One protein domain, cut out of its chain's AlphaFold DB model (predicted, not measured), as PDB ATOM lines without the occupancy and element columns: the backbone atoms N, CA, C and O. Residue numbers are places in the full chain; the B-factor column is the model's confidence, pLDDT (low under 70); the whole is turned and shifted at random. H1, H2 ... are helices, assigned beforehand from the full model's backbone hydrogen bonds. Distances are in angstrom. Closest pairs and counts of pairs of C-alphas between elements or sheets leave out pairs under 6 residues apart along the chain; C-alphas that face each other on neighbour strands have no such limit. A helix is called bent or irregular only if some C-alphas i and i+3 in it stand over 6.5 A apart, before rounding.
ATOM      1  N   ILE A   5     -24.615 -49.578  -4.388       44.75
ATOM      2  CA  ILE A   5     -23.215 -49.224  -4.711       44.75
ATOM      3  C   ILE A   5     -22.351 -50.485  -4.909       44.75
ATOM      4  O   ILE A   5     -21.311 -50.477  -5.574       44.75
ATOM      5  N   HIS A   6     -22.762 -51.592  -4.300       47.88
ATOM      6  CA  HIS A   6     -22.089 -52.883  -4.308       47.88
ATOM      7  C   HIS A   6     -22.845 -53.967  -5.079       47.88
ATOM      8  O   HIS A   6     -22.261 -55.023  -5.329       47.88
ATOM      9  N   ASP A   7     -24.075 -53.680  -5.492       53.97
ATOM     10  CA  ASP A   7     -24.986 -54.555  -6.196       53.97
ATOM     11  C   ASP A   7     -24.490 -54.684  -7.639       53.97
ATOM     12  O   ASP A   7     -24.406 -53.680  -8.357       53.97
ATOM     13  N   PRO A   8     -24.134 -55.902  -8.086       51.19
ATOM     14  CA  PRO A   8     -23.819 -56.179  -9.471       51.19
ATOM     15  C   PRO A   8     -24.928 -55.722 -10.401       51.19
ATOM     16  O   PRO A   8     -24.615 -55.463 -11.557       51.19
ATOM     17  N   ASP A   9     -26.171 -55.630  -9.902       53.84
ATOM     18  CA  ASP A   9     -27.369 -55.248 -10.629       53.84
ATOM     19  C   ASP A   9     -27.794 -53.770 -10.525       53.84
ATOM     20  O   ASP A   9     -28.686 -53.356 -11.268       53.84
ATOM     21  N   GLY A  10     -27.089 -52.961  -9.725       61.31
ATOM     22  CA  GLY A  10     -27.444 -51.572  -9.410       61.31
ATOM     23  C   GLY A  10     -27.238 -50.536 -10.530       61.31
ATOM     24  O   GLY A  10     -26.608 -50.779 -11.565       61.31
ATOM     25  N   THR A  11     -27.740 -49.321 -10.294       59.25
ATOM     26  CA  THR A  11     -27.752 -48.175 -11.230       59.25
ATOM     27  C   THR A  11     -26.366 -47.713 -11.707       59.25
ATOM     28  O   THR A  11     -26.254 -47.127 -12.781       59.25
ATOM     29  N   MET A  12     -25.288 -48.022 -10.974       61.50
ATOM     30  CA  MET A  12     -23.918 -47.562 -11.271       61.50
ATOM     31  C   MET A  12     -23.026 -48.595 -11.990       61.50
ATOM     32  O   MET A  12     -21.813 -48.399 -12.087       61.50
ATOM     33  N   LYS A  13     -23.602 -49.687 -12.514       66.69
ATOM     34  CA  LYS A  13     -22.913 -50.842 -13.135       66.69
ATOM     35  C   LYS A  13     -21.622 -50.544 -13.911       66.69
ATOM     36  O   LYS A  13     -20.612 -51.206 -13.689       66.69
ATOM     37  N   LYS A  14     -21.663 -49.601 -14.858       71.31
ATOM     38  CA  LYS A  14     -20.565 -49.369 -15.817       71.31
ATOM     39  C   LYS A  14     -19.447 -48.497 -15.255       71.31
ATOM     40  O   LYS A  14     -18.280 -48.750 -15.535       71.31
ATOM     41  N   ASP A  15     -19.802 -47.519 -14.428       78.75
ATOM     42  CA  ASP A  15     -18.881 -46.470 -13.985       78.75
ATOM     43  C   ASP A  15     -18.463 -46.619 -12.519       78.75
ATOM     44  O   ASP A  15     -17.643 -45.844 -12.033       78.75
ATOM     45  N   ARG A  16     -18.965 -47.642 -11.810       74.75
ATOM     46  CA  ARG A  16     -18.700 -47.893 -10.383       74.75
ATOM     47  C   ARG A  16     -17.223 -47.758 -10.011       74.75
ATOM     48  O   ARG A  16     -16.897 -47.041  -9.071       74.75
ATOM     49  N   ALA A  17     -16.332 -48.439 -10.733       76.56
ATOM     50  CA  ALA A  17     -14.901 -48.420 -10.428       76.56
ATOM     51  C   ALA A  17     -14.288 -47.021 -10.620       76.56
ATOM     52  O   ALA A  17     -13.508 -46.566  -9.786       76.56
ATOM     53  N   ALA A  18     -14.674 -46.320 -11.689       82.75
ATOM     54  CA  ALA A  18     -14.202 -44.968 -11.967       82.75
ATOM     55  C   ALA A  18     -14.728 -43.956 -10.937       82.75
ATOM     56  O   ALA A  18     -13.988 -43.072 -10.509       82.75
ATOM     57  N   ILE A  19     -15.983 -44.106 -10.508       83.44
ATOM     58  CA  ILE A  19     -16.611 -43.237  -9.512       83.44
ATOM     59  C   ILE A  19     -15.995 -43.460  -8.131       83.44
ATOM     60  O   ILE A  19     -15.625 -42.487  -7.481       83.44
ATOM     61  N   LEU A  20     -15.801 -44.715  -7.709       80.88
ATOM     62  CA  LEU A  20     -15.127 -45.026  -6.444       80.88
ATOM     63  C   LEU A  20     -13.687 -44.512  -6.425       80.88
ATOM     64  O   LEU A  20     -13.254 -43.962  -5.417       80.88
ATOM     65  N   LYS A  21     -12.962 -44.628  -7.544       83.12
ATOM     66  CA  LYS A  21     -11.609 -44.075  -7.659       83.12
ATOM     67  C   LYS A  21     -11.604 -42.551  -7.506       83.12
ATOM     68  O   LYS A  21     -10.842 -42.032  -6.701       83.12
ATOM     69  N   LYS A  22     -12.477 -41.840  -8.225       87.62
ATOM     70  CA  LYS A  22     -12.596 -40.377  -8.100       87.62
ATOM     71  C   LYS A  22     -13.012 -39.947  -6.697       87.62
ATOM     72  O   LYS A  22     -12.510 -38.952  -6.191       87.62
ATOM     73  N   LEU A  23     -13.925 -40.688  -6.070       86.62
ATOM     74  CA  LEU A  23     -14.306 -40.447  -4.687       86.62
ATOM     75  C   LEU A  23     -13.082 -40.587  -3.773       86.62
ATOM     76  O   LEU A  23     -12.820 -39.674  -3.003       86.62
ATOM     77  N   ALA A  24     -12.292 -41.656  -3.905       86.00
ATOM     78  CA  ALA A  24     -11.068 -41.835  -3.123       86.00
ATOM     79  C   ALA A  24     -10.099 -40.654  -3.272       86.00
ATOM     80  O   ALA A  24      -9.680 -40.084  -2.269       86.00
ATOM     81  N   GLU A  25      -9.825 -40.236  -4.511       89.81
ATOM     82  CA  GLU A  25      -8.955 -39.092  -4.818       89.81
ATOM     83  C   GLU A  25      -9.444 -37.804  -4.123       89.81
ATOM     84  O   GLU A  25      -8.649 -37.062  -3.550       89.81
ATOM     85  N   LEU A  26     -10.760 -37.554  -4.107       90.25
ATOM     86  CA  LEU A  26     -11.349 -36.400  -3.417       90.25
ATOM     87  C   LEU A  26     -11.213 -36.494  -1.892       90.25
ATOM     88  O   LEU A  26     -10.906 -35.500  -1.233       90.25
ATOM     89  N   LEU A  27     -11.435 -37.679  -1.326       89.94
ATOM     90  CA  LEU A  27     -11.332 -37.913   0.115       89.94
ATOM     91  C   LEU A  27      -9.872 -37.877   0.605       89.94
ATOM     92  O   LEU A  27      -9.628 -37.607   1.781       89.94
ATOM     93  N   GLU A  28      -8.894 -38.158  -0.258       87.75
ATOM     94  CA  GLU A  28      -7.452 -38.028   0.011       87.75
ATOM     95  C   GLU A  28      -6.982 -36.588   0.143       87.75
ATOM     96  O   GLU A  28      -6.235 -36.282   1.071       87.75
ATOM     97  N   VAL A  29      -7.438 -35.697  -0.733       90.19
ATOM     98  CA  VAL A  29      -7.011 -34.291  -0.703       90.19
ATOM     99  C   VAL A  29      -7.799 -33.439   0.295       90.19
ATOM    100  O   VAL A  29      -7.380 -32.330   0.632       90.19
ATOM    101  N   ALA A  30      -8.945 -33.929   0.770       89.25
ATOM    102  CA  ALA A  30      -9.775 -33.222   1.733       89.25
ATOM    103  C   ALA A  30      -9.120 -33.176   3.125       89.25
ATOM    104  O   ALA A  30      -8.730 -34.197   3.684       89.25
ATOM    105  N   GLN A  31      -9.073 -31.984   3.730       88.50
ATOM    106  CA  GLN A  31      -8.571 -31.799   5.101       88.50
ATOM    107  C   GLN A  31      -9.475 -32.453   6.157       88.50
ATOM    108  O   GLN A  31      -9.002 -32.876   7.209       88.50
ATOM    109  N   LEU A  32     -10.778 -32.517   5.880       88.25
ATOM    110  CA  LEU A  32     -11.786 -33.132   6.730       88.25
ATOM    111  C   LEU A  32     -12.902 -33.688   5.847       88.25
ATOM    112  O   LEU A  32     -13.396 -33.003   4.954       88.25
ATOM    113  N   VAL A  33     -13.312 -34.919   6.131       88.19
ATOM    114  CA  VAL A  33     -14.451 -35.580   5.493       88.19
ATOM    115  C   VAL A  33     -15.457 -35.915   6.580       88.19
ATOM    116  O   VAL A  33     -15.111 -36.560   7.567       88.19
ATOM    117  N   ILE A  34     -16.709 -35.512   6.372       89.75
ATOM    118  CA  ILE A  34     -17.839 -35.919   7.203       89.75
ATOM    119  C   ILE A  34     -18.869 -36.557   6.275       89.75
ATOM    120  O   ILE A  34     -19.365 -35.905   5.359       89.75
ATOM    121  N   GLY A  35     -19.157 -37.836   6.503       85.88
ATOM    122  CA  GLY A  35     -20.225 -38.568   5.827       85.88
ATOM    123  C   GLY A  35     -21.420 -38.743   6.757       85.88
ATOM    124  O   GLY A  35     -21.246 -38.916   7.964       85.88
ATOM    125  N   VAL A  36     -22.626 -38.704   6.196       84.69
ATOM    126  CA  VAL A  36     -23.869 -38.990   6.919       84.69
ATOM    127  C   VAL A  36     -24.657 -39.991   6.092       84.69
ATOM    128  O   VAL A  36     -24.959 -39.726   4.932       84.69
ATOM    129  N   ASP A  37     -24.973 -41.132   6.691       80.38
ATOM    130  CA  ASP A  37     -25.781 -42.175   6.071       80.38
ATOM    131  C   ASP A  37     -26.682 -42.794   7.150       80.38
ATOM    132  O   ASP A  37     -26.209 -43.205   8.213       80.38
ATOM    133  N   ALA A  38     -27.995 -42.766   6.903       75.44
ATOM    134  CA  ALA A  38     -29.016 -43.275   7.821       75.44
ATOM    135  C   ALA A  38     -29.041 -44.808   7.858       75.44
ATOM    136  O   ALA A  38     -29.475 -45.405   8.840       75.44
ATOM    137  N   ASP A  39     -28.543 -45.430   6.797       75.69
ATOM    138  CA  ASP A  39     -28.294 -46.849   6.712       75.69
ATOM    139  C   ASP A  39     -26.806 -46.979   6.408       75.69
ATOM    140  O   ASP A  39     -26.469 -47.270   5.283       75.69
ATOM    141  N   LEU A  40     -25.872 -46.721   7.331       82.00
ATOM    142  CA  LEU A  40     -24.439 -46.990   7.098       82.00
ATOM    143  C   LEU A  40     -24.110 -48.431   7.510       82.00
ATOM    144  O   LEU A  40     -24.319 -48.787   8.672       82.00
ATOM    145  N   SER A  41     -23.563 -49.263   6.613       81.94
ATOM    146  CA  SER A  41     -23.179 -50.637   6.979       81.94
ATOM    147  C   SER A  41     -21.705 -50.758   7.348       81.94
ATOM    148  O   SER A  41     -20.844 -50.027   6.859       81.94
ATOM    149  N   THR A  42     -21.393 -51.774   8.157       84.31
ATOM    150  CA  THR A  42     -20.011 -52.160   8.473       84.31
ATOM    151  C   THR A  42     -19.182 -52.441   7.218       84.31
ATOM    152  O   THR A  42     -17.991 -52.148   7.204       84.31
ATOM    153  N   LEU A  43     -19.790 -52.993   6.162       82.38
ATOM    154  CA  LEU A  43     -19.071 -53.317   4.932       82.38
ATOM    155  C   LEU A  43     -18.592 -52.054   4.211       82.38
ATOM    156  O   LEU A  43     -17.451 -52.029   3.759       82.38
ATOM    157  N   ASP A  44     -19.418 -51.009   4.141       82.06
ATOM    158  CA  ASP A  44     -19.027 -49.762   3.471       82.06
ATOM    159  C   ASP A  44     -17.881 -49.078   4.209       82.06
ATOM    160  O   ASP A  44     -16.954 -48.579   3.577       82.06
ATOM    161  N   ILE A  45     -17.908 -49.113   5.548       86.75
ATOM    162  CA  ILE A  45     -16.818 -48.600   6.383       86.75
ATOM    163  C   ILE A  45     -15.524 -49.346   6.054       86.75
ATOM    164  O   ILE A  45     -14.538 -48.706   5.709       86.75
ATOM    165  N   ILE A  46     -15.540 -50.683   6.065       87.06
ATOM    166  CA  ILE A  46     -14.350 -51.497   5.763       87.06
ATOM    167  C   ILE A  46     -13.816 -51.192   4.358       87.06
ATOM    168  O   ILE A  46     -12.609 -51.033   4.177       87.06
ATOM    169  N   VAL A  47     -14.698 -51.103   3.359       85.38
ATOM    170  CA  VAL A  47     -14.304 -50.798   1.976       85.38
ATOM    171  C   VAL A  47     -13.670 -49.411   1.884       85.38
ATOM    172  O   VAL A  47     -12.628 -49.266   1.248       85.38
ATOM    173  N   LEU A  48     -14.255 -48.398   2.527       85.81
ATOM    174  CA  LEU A  48     -13.710 -47.041   2.530       85.81
ATOM    175  C   LEU A  48     -12.387 -46.953   3.303       85.81
ATOM    176  O   LEU A  48     -11.459 -46.305   2.827       85.81
ATOM    177  N   GLU A  49     -12.256 -47.632   4.443       88.88
ATOM    178  CA  GLU A  49     -11.004 -47.691   5.208       88.88
ATOM    179  C   GLU A  49      -9.874 -48.334   4.394       88.88
ATOM    180  O   GLU A  49      -8.758 -47.814   4.361       88.88
ATOM    181  N   GLN A  50     -10.167 -49.426   3.679       87.31
ATOM    182  CA  GLN A  50      -9.213 -50.080   2.780       87.31
ATOM    183  C   GLN A  50      -8.849 -49.200   1.584       87.31
ATOM    184  O   GLN A  50      -7.684 -49.139   1.194       87.31
ATOM    185  N   LEU A  51      -9.831 -48.516   0.998       85.06
ATOM    186  CA  LEU A  51      -9.617 -47.653  -0.158       85.06
ATOM    187  C   LEU A  51      -8.755 -46.435   0.193       85.06
ATOM    188  O   LEU A  51      -7.921 -46.031  -0.607       85.06
ATOM    189  N   LEU A  52      -8.945 -45.878   1.388       86.50
ATOM    190  CA  LEU A  52      -8.288 -44.652   1.842       86.50
ATOM    191  C   LEU A  52      -7.058 -44.893   2.724       86.50
ATOM    192  O   LEU A  52      -6.423 -43.922   3.138       86.50
ATOM    193  N   GLN A  53      -6.782 -46.155   3.073       87.69
ATOM    194  CA  GLN A  53      -5.724 -46.569   4.004       87.69
ATOM    195  C   GLN A  53      -5.738 -45.757   5.313       87.69
ATOM    196  O   GLN A  53      -4.695 -45.379   5.849       87.69
TER     197      GLN A  53
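Overview. This is residues 5 to 53 of the 188 residues of an uncharacterized protein of Chromatium okenii (UniProt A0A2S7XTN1). Two helices meet as a lopsided T: the longer H1 is the crossbar, and the last end of H2 comes up to residues 24 to 28 of H1 at a steep tilt. A long link between them swings out in a wide bow, where residues 29 to 42 stand free, and residues 5 to 15 make a loop at the first end of H1. The printed part has 49 residues, with H1 then H2 along the chain and no named strand; the class is all helix, and the helices hold 25 of the 49 residues. It is only just compact, close to loose, with a radius of gyration of the C-alphas of 11.6 A and spans of 34 by 23 by 17 A.

Arrangement. H1, residues 16 to 29, touches H2, residues 42 to 52, with its residues 24 to 28 alone. The closest C-alphas of the two are those of Ala 24 and Leu 52, 6.3 A apart. Their lines stand at a steep tilt of 65 degrees, and they run the same way. Their centres are 12.6 A apart. In both H1 and H2 every O i to N i+4 pair is within hydrogen-bond range.

Along the chain. H1 runs 20.4 A from C-alpha 16 at (-18.700, -47.893, -10.383) to C-alpha 29 at (-7.011, -34.291, -0.703). H2 runs 15.4 A and ends with C-alpha 52 at (-8.288, -44.652, 1.842). Neither helix is bent.

Size, cuts and confidence. The two C-alphas farthest apart, those of Asp 9 and Gln 31, are 33.9 A apart. The printed part has no cut. The link from H1 to H2, residues 30 to 41, is long. The mean pLDDT of the printed part is 79.2, and residues 5 to 13 are under 70.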